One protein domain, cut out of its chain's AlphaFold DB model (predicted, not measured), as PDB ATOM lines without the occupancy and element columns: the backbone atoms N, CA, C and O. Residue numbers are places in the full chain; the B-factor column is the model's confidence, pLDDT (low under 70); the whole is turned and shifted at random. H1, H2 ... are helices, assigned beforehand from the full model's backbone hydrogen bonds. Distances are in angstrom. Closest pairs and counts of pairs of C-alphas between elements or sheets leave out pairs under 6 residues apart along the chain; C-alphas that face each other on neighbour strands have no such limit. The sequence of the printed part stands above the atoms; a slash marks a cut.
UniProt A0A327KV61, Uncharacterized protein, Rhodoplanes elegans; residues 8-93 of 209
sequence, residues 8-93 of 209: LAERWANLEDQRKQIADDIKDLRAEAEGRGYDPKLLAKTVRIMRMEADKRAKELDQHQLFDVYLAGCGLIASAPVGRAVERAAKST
ATOM      1  N   LEU A   8      25.442 -46.663  -7.470       95.31
ATOM      2  CA  LEU A   8      25.714 -45.510  -6.604       95.31
ATOM      3  C   LEU A   8      27.051 -44.838  -6.946       95.31
ATOM      4  O   LEU A   8      27.109 -43.612  -7.034       95.31
ATOM      5  N   ALA A   9      28.103 -45.630  -7.174       95.06
ATOM      6  CA  ALA A   9      29.424 -45.120  -7.528       95.06
ATOM      7  C   ALA A   9      29.413 -44.367  -8.870       95.06
ATOM      8  O   ALA A   9      29.971 -43.277  -8.966       95.06
ATOM      9  N   GLU A  10      28.727 -44.901  -9.883       95.06
ATOM     10  CA  GLU A  10      28.593 -44.261 -11.197       95.06
ATOM     11  C   GLU A  10      27.842 -42.926 -11.106       95.06
ATOM     12  O   GLU A  10      28.276 -41.911 -11.658       95.06
ATOM     13  N   ARG A  11      26.742 -42.887 -10.342       97.19
ATOM     14  CA  ARG A  11      25.972 -41.655 -10.143       97.19
ATOM     15  C   ARG A  11      26.781 -40.590  -9.401       97.19
ATOM     16  O   ARG A  11      26.688 -39.418  -9.756       97.19
ATOM     17  N   TRP A  12      27.574 -40.989  -8.405       97.12
ATOM     18  CA  TRP A  12      28.483 -40.077  -7.708       97.12
ATOM     19  C   TRP A  12      29.552 -39.538  -8.658       97.12
ATOM     20  O   TRP A  12      29.724 -38.327  -8.729       97.12
ATOM     21  N   ALA A  13      30.231 -40.399  -9.419       95.38
ATOM     22  CA  ALA A  13      31.277 -39.972 -10.349       95.38
ATOM     23  C   ALA A  13      30.771 -38.893 -11.323       95.38
ATOM     24  O   ALA A  13      31.400 -37.848 -11.466       95.38
ATOM     25  N   ASN A  14      29.573 -39.083 -11.884       97.44
ATOM     26  CA  ASN A  14      28.936 -38.084 -12.742       97.44
ATOM     27  C   ASN A  14      28.660 -36.753 -12.008       97.44
ATOM     28  O   ASN A  14      28.885 -35.681 -12.562       97.44
ATOM     29  N   LEU A  15      28.200 -36.795 -10.751       98.06
ATOM     30  CA  LEU A  15      27.999 -35.580  -9.947       98.06
ATOM     31  C   LEU A  15      29.317 -34.861  -9.631       98.06
ATOM     32  O   LEU A  15      29.347 -33.631  -9.612       98.06
ATOM     33  N   GLU A  16      30.404 -35.596  -9.396       97.06
ATOM     34  CA  GLU A  16      31.720 -35.000  -9.151       97.06
ATOM     35  C   GLU A  16      32.266 -34.321 -10.411       97.06
ATOM     36  O   GLU A  16      32.799 -33.214 -10.335       97.06
ATOM     37  N   ASP A  17      32.081 -34.933 -11.579       96.25
ATOM     38  CA  ASP A  17      32.484 -34.332 -12.848       96.25
ATOM     39  C   ASP A  17      31.638 -33.097 -13.191       96.25
ATOM     40  O   ASP A  17      32.194 -32.068 -13.576       96.25
ATOM     41  N   GLN A  18      30.323 -33.128 -12.936       97.12
ATOM     42  CA  GLN A  18      29.466 -31.937 -13.041       97.12
ATOM     43  C   GLN A  18      29.912 -30.825 -12.085       97.12
ATOM     44  O   GLN A  18      29.942 -29.655 -12.460       97.12
ATOM     45  N   ARG A  19      30.300 -31.168 -10.848       95.94
ATOM     46  CA  ARG A  19      30.805 -30.181  -9.885       95.94
ATOM     47  C   ARG A  19      32.090 -29.522 -10.380       95.94
ATOM     48  O   ARG A  19      32.238 -28.314 -10.211       95.94
ATOM     49  N   LYS A  20      33.003 -30.289 -10.984       96.06
ATOM     50  CA  LYS A  20      34.237 -29.751 -11.580       96.06
ATOM     51  C   LYS A  20      33.936 -28.818 -12.748       96.06
ATOM     52  O   LYS A  20      34.460 -27.714 -12.750       96.06
ATOM     53  N   GLN A  21      33.044 -29.213 -13.659       96.94
ATOM     54  CA  GLN A  21      32.617 -28.360 -14.777       96.94
ATOM     55  C   GLN A  21      32.071 -27.017 -14.277       96.94
ATOM     56  O   GLN A  21      32.561 -25.970 -14.677       96.94
ATOM     57  N   ILE A  22      31.158 -27.039 -13.299       96.62
ATOM     58  CA  ILE A  22      30.616 -25.812 -12.693       96.62
ATOM     59  C   ILE A  22      31.720 -24.988 -12.012       96.62
ATOM     60  O   ILE A  22      31.696 -23.757 -12.045       96.62
ATOM     61  N   ALA A  23      32.678 -25.640 -11.351       94.94
ATOM     62  CA  ALA A  23      33.788 -24.944 -10.712       94.94
ATOM     63  C   ALA A  23      34.699 -24.249 -11.733       94.94
ATOM     64  O   ALA A  23      35.192 -23.159 -11.443       94.94
ATOM     65  N   ASP A  24      34.907 -24.854 -12.901       96.25
ATOM     66  CA  ASP A  24      35.671 -24.259 -13.994       96.25
ATOM     67  C   ASP A  24      34.895 -23.106 -14.649       96.25
ATOM     68  O   ASP A  24      35.446 -22.011 -14.758       96.25
ATOM     69  N   ASP A  25      33.588 -23.257 -14.888       95.81
ATOM     70  CA  ASP A  25      32.722 -22.166 -15.367       95.81
ATOM     71  C   ASP A  25      32.769 -20.937 -14.431       95.81
ATOM     72  O   ASP A  25      32.803 -19.784 -14.865       95.81
ATOM     73  N   ILE A  26      32.805 -21.158 -13.110       93.44
ATOM     74  CA  ILE A  26      32.926 -20.073 -12.121       93.44
ATOM     75  C   ILE A  26      34.285 -19.364 -12.223       93.44
ATOM     76  O   ILE A  26      34.352 -18.156 -11.975       93.44
ATOM     77  N   LYS A  27      35.371 -20.077 -12.547       92.69
ATOM     78  CA  LYS A  27      36.692 -19.455 -12.741       92.69
ATOM     79  C   LYS A  27      36.699 -18.595 -13.998       92.69
ATOM     80  O   LYS A  27      37.171 -17.464 -13.925       92.69
ATOM     81  N   ASP A  28      36.114 -19.085 -15.084       94.38
ATOM     82  CA  ASP A  28      36.024 -18.344 -16.342       94.38
ATOM     83  C   ASP A  28      35.216 -17.051 -16.169       94.38
ATOM     84  O   ASP A  28      35.659 -15.984 -16.592       94.38
ATOM     85  N   LEU A  29      34.101 -17.093 -15.430       93.75
ATOM     86  CA  LEU A  29      33.327 -15.889 -15.092       93.75
ATOM     87  C   LEU A  29      34.112 -14.887 -14.237       93.75
ATOM     88  O   LEU A  29      33.947 -13.674 -14.386       93.75
ATOM     89  N   ARG A  30      34.963 -15.365 -13.321       89.62
ATOM     90  CA  ARG A  30      35.833 -14.484 -12.527       89.62
ATOM     91  C   ARG A  30      36.909 -13.838 -13.398       89.62
ATOM     92  O   ARG A  30      37.122 -12.638 -13.263       89.62
ATOM     93  N   ALA A  31      37.521 -14.594 -14.306       92.94
ATOM     94  CA  ALA A  31      38.502 -14.069 -15.254       92.94
ATOM     95  C   ALA A  31      37.871 -13.057 -16.230       92.94
ATOM     96  O   ALA A  31      38.447 -12.008 -16.513       92.94
ATOM     97  N   GLU A  32      36.644 -13.316 -16.692       91.88
ATOM     98  CA  GLU A  32      35.890 -12.368 -17.513       91.88
ATOM     99  C   GLU A  32      35.577 -11.073 -16.746       91.88
ATOM    100  O   GLU A  32      35.670  -9.976 -17.303       91.88
ATOM    101  N   ALA A  33      35.237 -11.175 -15.457       92.38
ATOM    102  CA  ALA A  33      35.005 -10.014 -14.605       92.38
ATOM    103  C   ALA A  33      36.273  -9.152 -14.450       92.38
ATOM    104  O   ALA A  33      36.181  -7.927 -14.565       92.38
ATOM    105  N   GLU A  34      37.444  -9.772 -14.277       89.25
ATOM    106  CA  GLU A  34      38.737  -9.073 -14.224       89.25
ATOM    107  C   GLU A  34      39.050  -8.350 -15.540       89.25
ATOM    108  O   GLU A  34      39.416  -7.175 -15.525       89.25
ATOM    109  N   GLY A  35      38.814  -8.999 -16.687       89.50
ATOM    110  CA  GLY A  35      38.991  -8.383 -18.007       89.50
ATOM    111  C   GLY A  35      38.094  -7.161 -18.249       89.50
ATOM    112  O   GLY A  35      38.426  -6.289 -19.050       89.50
ATOM    113  N   ARG A  36      36.972  -7.064 -17.525       91.88
ATOM    114  CA  ARG A  36      36.053  -5.914 -17.541       91.88
ATOM    115  C   ARG A  36      36.372  -4.860 -16.469       91.88
ATOM    116  O   ARG A  36      35.733  -3.810 -16.463       91.88
ATOM    117  N   GLY A  37      37.340  -5.114 -15.584       91.31
ATOM    118  CA  GLY A  37      37.761  -4.201 -14.516       91.31
ATOM    119  C   GLY A  37      37.015  -4.356 -13.185       91.31
ATOM    120  O   GLY A  37      37.064  -3.449 -12.355       91.31
ATOM    121  N   TYR A  38      36.317  -5.471 -12.963       92.12
ATOM    122  CA  TYR A  38      35.708  -5.792 -11.669       92.12
ATOM    123  C   TYR A  38      36.654  -6.639 -10.806       92.12
ATOM    124  O   TYR A  38      37.397  -7.463 -11.327       92.12
ATOM    125  N   ASP A  39      36.579  -6.495  -9.478       90.12
ATOM    126  CA  ASP A  39      37.260  -7.402  -8.543       90.12
ATOM    127  C   ASP A  39      36.408  -8.673  -8.321       90.12
ATOM    128  O   ASP A  39      35.310  -8.592  -7.747       90.12
ATOM    129  N   PRO A  40      36.885  -9.866  -8.722       90.06
ATOM    130  CA  PRO A  40      36.130 -11.108  -8.580       90.06
ATOM    131  C   PRO A  40      35.882 -11.524  -7.125       90.06
ATOM    132  O   PRO A  40      34.903 -12.228  -6.857       90.06
ATOM    133  N   LYS A  41      36.707 -11.088  -6.163       87.81
ATOM    134  CA  LYS A  41      36.485 -11.379  -4.736       87.81
ATOM    135  C   LYS A  41      35.286 -10.605  -4.203       87.81
ATOM    136  O   LYS A  41      34.458 -11.169  -3.483       87.81
ATOM    137  N   LEU A  42      35.176  -9.328  -4.566       88.19
ATOM    138  CA  LEU A  42      34.031  -8.492  -4.210       88.19
ATOM    139  C   LEU A  42      32.760  -8.979  -4.911       88.19
ATOM    140  O   LEU A  42      31.736  -9.130  -4.249       88.19
ATOM    141  N   LEU A  43      32.840  -9.345  -6.195       86.75
ATOM    142  CA  LEU A  43      31.700  -9.885  -6.942       86.75
ATOM    143  C   LEU A  43      31.130 -11.154  -6.288       86.75
ATOM    144  O   LEU A  43      29.915 -11.284  -6.124       86.75
ATOM    145  N   ALA A  44      31.995 -12.076  -5.855       86.44
ATOM    146  CA  ALA A  44      31.568 -13.292  -5.164       86.44
ATOM    147  C   ALA A  44      30.820 -12.983  -3.854       86.44
ATOM    148  O   ALA A  44      29.794 -13.607  -3.563       86.44
ATOM    149  N   LYS A  45      31.291 -11.991  -3.086       86.88
ATOM    150  CA  LYS A  45      30.610 -11.513  -1.872       86.88
ATOM    151  C   LYS A  45      29.253 -10.892  -2.204       86.88
ATOM    152  O   LYS A  45      28.262 -11.223  -1.557       86.88
ATOM    153  N   THR A  46      29.169 -10.078  -3.258       87.12
ATOM    154  CA  THR A  46      27.906  -9.485  -3.716       87.12
ATOM    155  C   THR A  46      26.895 -10.559  -4.119       87.12
ATOM    156  O   THR A  46      25.755 -10.528  -3.659       87.12
ATOM    157  N   VAL A  47      27.304 -11.565  -4.900       87.81
ATOM    158  CA  VAL A  47      26.426 -12.679  -5.300       87.81
ATOM    159  C   VAL A  47      25.935 -13.468  -4.084       87.81
ATOM    160  O   VAL A  47      24.771 -13.866  -4.043       87.81
ATOM    161  N   ARG A  48      26.778 -13.664  -3.059       87.06
ATOM    162  CA  ARG A  48      26.363 -14.307  -1.803       87.06
ATOM    163  C   ARG A  48      25.235 -13.524  -1.133       87.06
ATOM    164  O   ARG A  48      24.203 -14.121  -0.844       87.06
ATOM    165  N   ILE A  49      25.398 -12.211  -0.954       86.31
ATOM    166  CA  ILE A  49      24.382 -11.327  -0.352       86.31
ATOM    167  C   ILE A  49      23.091 -11.325  -1.190       86.31
ATOM    168  O   ILE A  49      21.988 -11.402  -0.647       86.31
ATOM    169  N   MET A  50      23.204 -11.329  -2.523       83.62
ATOM    170  CA  MET A  50      22.047 -11.414  -3.424       83.62
ATOM    171  C   MET A  50      21.253 -12.708  -3.241       83.62
ATOM    172  O   MET A  50      20.027 -12.694  -3.324       83.62
ATOM    173  N   ARG A  51      21.931 -13.827  -2.979       85.31
ATOM    174  CA  ARG A  51      21.292 -15.139  -2.813       85.31
ATOM    175  C   ARG A  51      20.727 -15.380  -1.414       85.31
ATOM    176  O   ARG A  51      20.002 -16.354  -1.234       85.31
ATOM    177  N   MET A  52      21.038 -14.526  -0.440       83.06
ATOM    178  CA  MET A  52      20.428 -14.613   0.886       83.06
ATOM    179  C   MET A  52      18.937 -14.255   0.841       83.06
ATOM    180  O   MET A  52      18.485 -13.484  -0.011       83.06
ATOM    181  N   GLU A  53      18.182 -14.808   1.791       81.25
ATOM    182  CA  GLU A  53      16.781 -14.453   2.037       81.25
ATOM    183  C   GLU A  53      16.629 -12.960   2.356       81.25
ATOM    184  O   GLU A  53      17.554 -12.334   2.877       81.25
ATOM    185  N   ALA A  54      15.452 -12.400   2.063       80.69
ATOM    186  CA  ALA A  54      15.196 -10.960   2.134       80.69
ATOM    187  C   ALA A  54      15.585 -10.339   3.490       80.69
ATOM    188  O   ALA A  54      16.284  -9.328   3.513       80.69
ATOM    189  N   ASP A  55      15.233 -10.990   4.603       78.94
ATOM    190  CA  ASP A  55      15.537 -10.496   5.953       78.94
ATOM    191  C   ASP A  55      17.036 -10.519   6.275       78.94
ATOM    192  O   ASP A  55      17.551  -9.634   6.957       78.94
ATOM    193  N   LYS A  56      17.758 -11.531   5.784       82.06
ATOM    194  CA  LYS A  56      19.213 -11.638   5.968       82.06
ATOM    195  C   LYS A  56      19.935 -10.609   5.107       82.06
ATOM    196  O   LYS A  56      20.847  -9.949   5.588       82.06
ATOM    197  N   ARG A  57      19.475 -10.410   3.868       84.75
ATOM    198  CA  ARG A  57      20.001  -9.379   2.970       84.75
ATOM    199  C   ARG A  57      19.836  -7.979   3.564       84.75
ATOM    200  O   ARG A  57      20.779  -7.202   3.507       84.75
ATOM    201  N   ALA A  58      18.666  -7.671   4.127       80.25
ATOM    202  CA  ALA A  58      18.411  -6.383   4.770       80.25
ATOM    203  C   ALA A  58      19.375  -6.143   5.941       80.25
ATOM    204  O   ALA A  58      20.042  -5.119   5.971       80.25
ATOM    205  N   LYS A  59      19.546  -7.132   6.829       80.44
ATOM    206  CA  LYS A  59      20.478  -7.034   7.967       80.44
ATOM    207  C   LYS A  59      21.932  -6.821   7.549       80.44
ATOM    208  O   LYS A  59      22.607  -5.990   8.142       80.44
ATOM    209  N   GLU A  60      22.414  -7.558   6.550       82.75
ATOM    210  CA  GLU A  60      23.779  -7.390   6.028       82.75
ATOM    211  C   GLU A  60      23.966  -5.995   5.412       82.75
ATOM    212  O   GLU A  60      24.965  -5.325   5.665       82.75
ATOM    213  N   LEU A  61      22.980  -5.503   4.652       85.69
ATOM    214  CA  LEU A  61      23.015  -4.146   4.094       85.69
ATOM    215  C   LEU A  61      22.996  -3.069   5.187       85.69
ATOM    216  O   LEU A  61      23.777  -2.123   5.104       85.69
ATOM    217  N   ASP A  62      22.166  -3.233   6.218       81.44
ATOM    218  CA  ASP A  62      22.115  -2.325   7.369       81.44
ATOM    219  C   ASP A  62      23.460  -2.311   8.114       81.44
ATOM    220  O   ASP A  62      23.954  -1.249   8.497       81.44
ATOM    221  N   GLN A  63      24.100  -3.474   8.279       81.62
ATOM    222  CA  GLN A  63      25.435  -3.579   8.875       81.62
ATOM    223  C   GLN A  63      26.498  -2.876   8.031       81.62
ATOM    224  O   GLN A  63      27.320  -2.155   8.592       81.62
ATOM    225  N   HIS A  64      26.475  -3.027   6.704       85.88
ATOM    226  CA  HIS A  64      27.388  -2.305   5.816       85.88
ATOM    227  C   HIS A  64      27.207  -0.787   5.925       85.88
ATOM    228  O   HIS A  64      28.189  -0.064   6.075       85.88
ATOM    229  N   GLN A  65      25.962  -0.306   5.929       86.69
ATOM    230  CA  GLN A  65      25.666   1.118   6.098       86.69
ATOM    231  C   GLN A  65      26.149   1.651   7.446       86.69
ATOM    232  O   GLN A  65      26.742   2.726   7.524       86.69
ATOM    233  N   LEU A  66      25.909   0.899   8.519       86.00
ATOM    234  CA  LEU A  66      26.352   1.276   9.852       86.00
ATOM    235  C   LEU A  66      27.886   1.273   9.948       86.00
ATOM    236  O   LEU A  66      28.470   2.196  10.515       86.00
ATOM    237  N   PHE A  67      28.543   0.274   9.361       88.31
ATOM    238  CA  PHE A  67      29.999   0.190   9.295       88.31
ATOM    239  C   PHE A  67      30.605   1.390   8.560       88.31
ATOM    240  O   PHE A  67      31.558   1.984   9.063       88.31
ATOM    241  N   ASP A  68      30.004   1.821   7.449       86.44
ATOM    242  CA  ASP A  68      30.412   3.040   6.746       86.44
ATOM    243  C   ASP A  68      30.320   4.273   7.660       86.44
ATOM    244  O   ASP A  68      31.240   5.091   7.694       86.44
ATOM    245  N   VAL A  69      29.268   4.403   8.474       87.75
ATOM    246  CA  VAL A  69      29.156   5.501   9.455       87.75
ATOM    247  C   VAL A  69      30.295   5.460  10.482       87.75
ATOM    248  O   VAL A  69      30.878   6.502  10.794       87.75
ATOM    249  N   TYR A  70      30.657   4.277  10.985       86.69
ATOM    250  CA  TYR A  70      31.774   4.128  11.924       86.69
ATOM    251  C   TYR A  70      33.124   4.456  11.283       86.69
ATOM    252  O   TYR A  70      33.896   5.235  11.845       86.69
ATOM    253  N   LEU A  71      33.398   3.941  10.082       88.06
ATOM    254  CA  LEU A  71      34.621   4.257   9.341       88.06
ATOM    255  C   LEU A  71      34.739   5.757   9.044       88.06
ATOM    256  O   LEU A  71      35.835   6.323   9.111       88.06
ATOM    257  N   ALA A  72      33.614   6.412   8.744       84.94
ATOM    258  CA  ALA A  72      33.536   7.858   8.581       84.94
ATOM    259  C   ALA A  72      33.895   8.597   9.878       84.94
ATOM    260  O   ALA A  72      34.657   9.563   9.832       84.94
ATOM    261  N   GLY A  73      33.399   8.130  11.029       84.50
ATOM    262  CA  GLY A  73      33.758   8.662  12.347       84.50
ATOM    263  C   GLY A  73      35.244   8.494  12.683       84.50
ATOM    264  O   GLY A  73      35.849   9.395  13.260       84.50
ATOM    265  N   CYS A  74      35.855   7.388  12.254       86.06
ATOM    266  CA  CYS A  74      37.290   7.129  12.402       86.06
ATOM    267  C   CYS A  74      38.169   7.887  11.388       86.06
ATOM    268  O   CYS A  74      39.393   7.804  11.465       86.06
ATOM    269  N   GLY A  75      37.580   8.612  10.430       86.00
ATOM    270  CA  GLY A  75      38.317   9.367   9.410       86.00
ATOM    271  C   GLY A  75      38.991   8.506   8.334       86.00
ATOM    272  O   GLY A  75      39.810   9.022   7.577       86.00
ATOM    273  N   LEU A  76      38.646   7.215   8.244       82.19
ATOM    274  CA  LEU A  76      39.225   6.254   7.293       82.19
ATOM    275  C   LEU A  76      38.605   6.350   5.892       82.19
ATOM    276  O   LEU A  76      39.212   5.921   4.914       82.19
ATOM    277  N   ILE A  77      37.412   6.941   5.777       76.94
ATOM    278  CA  ILE A  77      36.750   7.208   4.498       76.94
ATOM    279  C   ILE A  77      36.499   8.707   4.309       76.94
ATOM    280  O   ILE A  77      35.965   9.406   5.170       76.94
ATOM    281  N   ALA A  78      36.881   9.209   3.132       61.59
ATOM    282  CA  ALA A  78      36.855  10.634   2.789       61.59
ATOM    283  C   ALA A  78      35.440  11.211   2.579       61.59
ATOM    284  O   ALA A  78      35.286  12.418   2.376       61.59
ATOM    285  N   SER A  79      34.400  10.372   2.611       59.00
ATOM    286  CA  SER A  79      33.009  10.790   2.395       59.00
ATOM    287  C   SER A  79      32.469  11.672   3.529       59.00
ATOM    288  O   SER A  79      31.558  12.472   3.297       59.00
ATOM    289  N   ALA A  80      33.058  11.603   4.728       59.03
ATOM    290  CA  ALA A  80      32.693  12.450   5.857       59.03
ATOM    291  C   ALA A  80      33.165  13.908   5.662       59.03
ATOM    292  O   ALA A  80      34.266  14.146   5.153       59.03
ATOM    293  N   PRO A  81      32.402  14.918   6.127       55.88
ATOM    294  CA  PRO A  81      32.810  16.327   6.051       55.88
ATOM    295  C   PRO A  81      34.164  16.602   6.729       55.88
ATOM    296  O   PRO A  81      34.878  17.510   6.304       55.88
ATOM    297  N   VAL A  82      34.550  15.785   7.716       57.50
ATOM    298  CA  VAL A  82      35.849  15.848   8.406       57.50
ATOM    299  C   VAL A  82      36.990  15.287   7.546       57.50
ATOM    300  O   VAL A  82      38.067  15.882   7.498       57.50
ATOM    301  N   GLY A  83      36.755  14.209   6.787       54.22
ATOM    302  CA  GLY A  83      37.774  13.572   5.940       54.22
ATOM    303  C   GLY A  83      38.327  14.511   4.861       54.22
ATOM    304  O   GLY A  83      39.538  14.590   4.658       54.22
ATOM    305  N   ARG A  84      37.464  15.341   4.255       56.66
ATOM    306  CA  ARG A  84      37.881  16.371   3.280       56.66
ATOM    307  C   ARG A  84      38.731  17.492   3.885       56.66
ATOM    308  O   ARG A  84      39.505  18.113   3.159       56.66
ATOM    309  N   ALA A  85      38.590  17.782   5.179       58.88
ATOM    310  CA  ALA A  85      39.418  18.778   5.858       58.88
ATOM    311  C   ALA A  85      40.830  18.233   6.132       58.88
ATOM    312  O   ALA A  85      41.811  18.933   5.877       58.88
ATOM    313  N   VAL A  86      40.934  16.966   6.551       61.72
ATOM    314  CA  VAL A  86      42.216  16.265   6.740       61.72
ATOM    315  C   VAL A  86      42.960  16.119   5.412       61.72
ATOM    316  O   VAL A  86      44.145  16.431   5.335       61.72
ATOM    317  N   GLU A  87      42.270  15.743   4.333       59.09
ATOM    318  CA  GLU A  87      42.899  15.593   3.015       59.09
ATOM    319  C   GLU A  87      43.430  16.931   2.461       59.09
ATOM    320  O   GLU A  87      44.499  16.987   1.848       59.09
ATOM    321  N   ARG A  88      42.725  18.042   2.727       58.34
ATOM    322  CA  ARG A  88      43.188  19.400   2.387       58.34
ATOM    323  C   ARG A  88      44.390  19.836   3.225       58.34
ATOM    324  O   ARG A  88      45.250  20.529   2.691       58.34
ATOM    325  N   ALA A  89      44.473  19.427   4.492       60.56
ATOM    326  CA  ALA A  89      45.637  19.678   5.346       60.56
ATOM    327  C   ALA A  89      46.858  18.835   4.926       60.56
ATOM    328  O   ALA A  89      47.981  19.339   4.875       60.56
ATOM    329  N   ALA A  90      46.639  17.577   4.537       62.09
ATOM    330  CA  ALA A  90      47.691  16.704   4.021       62.09
ATOM    331  C   ALA A  90      48.269  17.233   2.697       62.09
ATOM    332  O   ALA A  90      49.485  17.319   2.541       62.09
ATOM    333  N   LYS A  91      47.415  17.675   1.762       59.28
ATOM    334  CA  LYS A  91      47.852  18.256   0.479       59.28
ATOM    335  C   LYS A  91      48.442  19.668   0.597       59.28
ATOM    336  O   LYS A  91      49.186  20.072  -0.292       59.28
ATOM    337  N   SER A  92      48.139  20.426   1.656       55.69
ATOM    338  CA  SER A  92      48.688  21.781   1.851       55.69
ATOM    339  C   SER A  92      50.054  21.807   2.544       55.69
ATOM    340  O   SER A  92      50.726  22.842   2.519       55.69
ATOM    341  N   THR A  93      50.513  20.681   3.100       54.03
ATOM    342  CA  THR A  93      51.843  20.577   3.709       54.03
ATOM    343  C   THR A  93      52.893  20.437   2.608       54.03
ATOM    344  O   THR A  93      53.369  19.354   2.282       54.03
TER     345      THR A  93
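Overview. This is residues 8 to 93 of the 209 residues of an uncharacterized protein of Rhodoplanes elegans (UniProt A0A327KV61). Four helices follow one another in an open zigzag: long H1 makes a corner with H2, H2 another with H3, and small H4 lies at the far end. Residues 8 to 25 of H1 stick out as a free arm. The printed part has 86 residues, with H1 to H4 in chain order and no named strand: all helix. It is extended, with a radius of gyration of the C-alphas of 21.1 A and spans of 69 by 33 by 17 A.

Arrangement. H1, residues 8 to 35, and H2, residues 40 to 51, touch only at the corner, closest at the C-alphas of Arg 30 and Pro 40, 5.2 A, at a steep tilt of 61 degrees, opposite ways. H2 only just touches H3, residues 54 to 73, with 3 pairs of C-alphas within 8 A, the closest Ile 49 and Arg 57, 5.8 A, at a steep tilt of 47 degrees, opposite ways. H3 and H4, residues 83 to 92, are close but not clearly touching: the closest C-alphas, of Ala 72 and Gly 83, are 7.6 A apart. H1 and H3 are apart. In H1, H2, H3 and H4 every O i to N i+4 pair is within hydrogen-bond range.

Along the chain. H1 measures 41.0 A from C-alpha 8 at (25.714, -45.510, -6.604), H2 16.4 A, H3 28.9 A, and H4 14.3 A to C-alpha 92 at (48.688, 21.781, 1.851).

Size, cuts and confidence. The C-alphas farthest apart, of Leu 8 and Thr 93, are 71.8 A apart. The printed part has no cut and no long link. Residues 78 to 93 have pLDDT under 70.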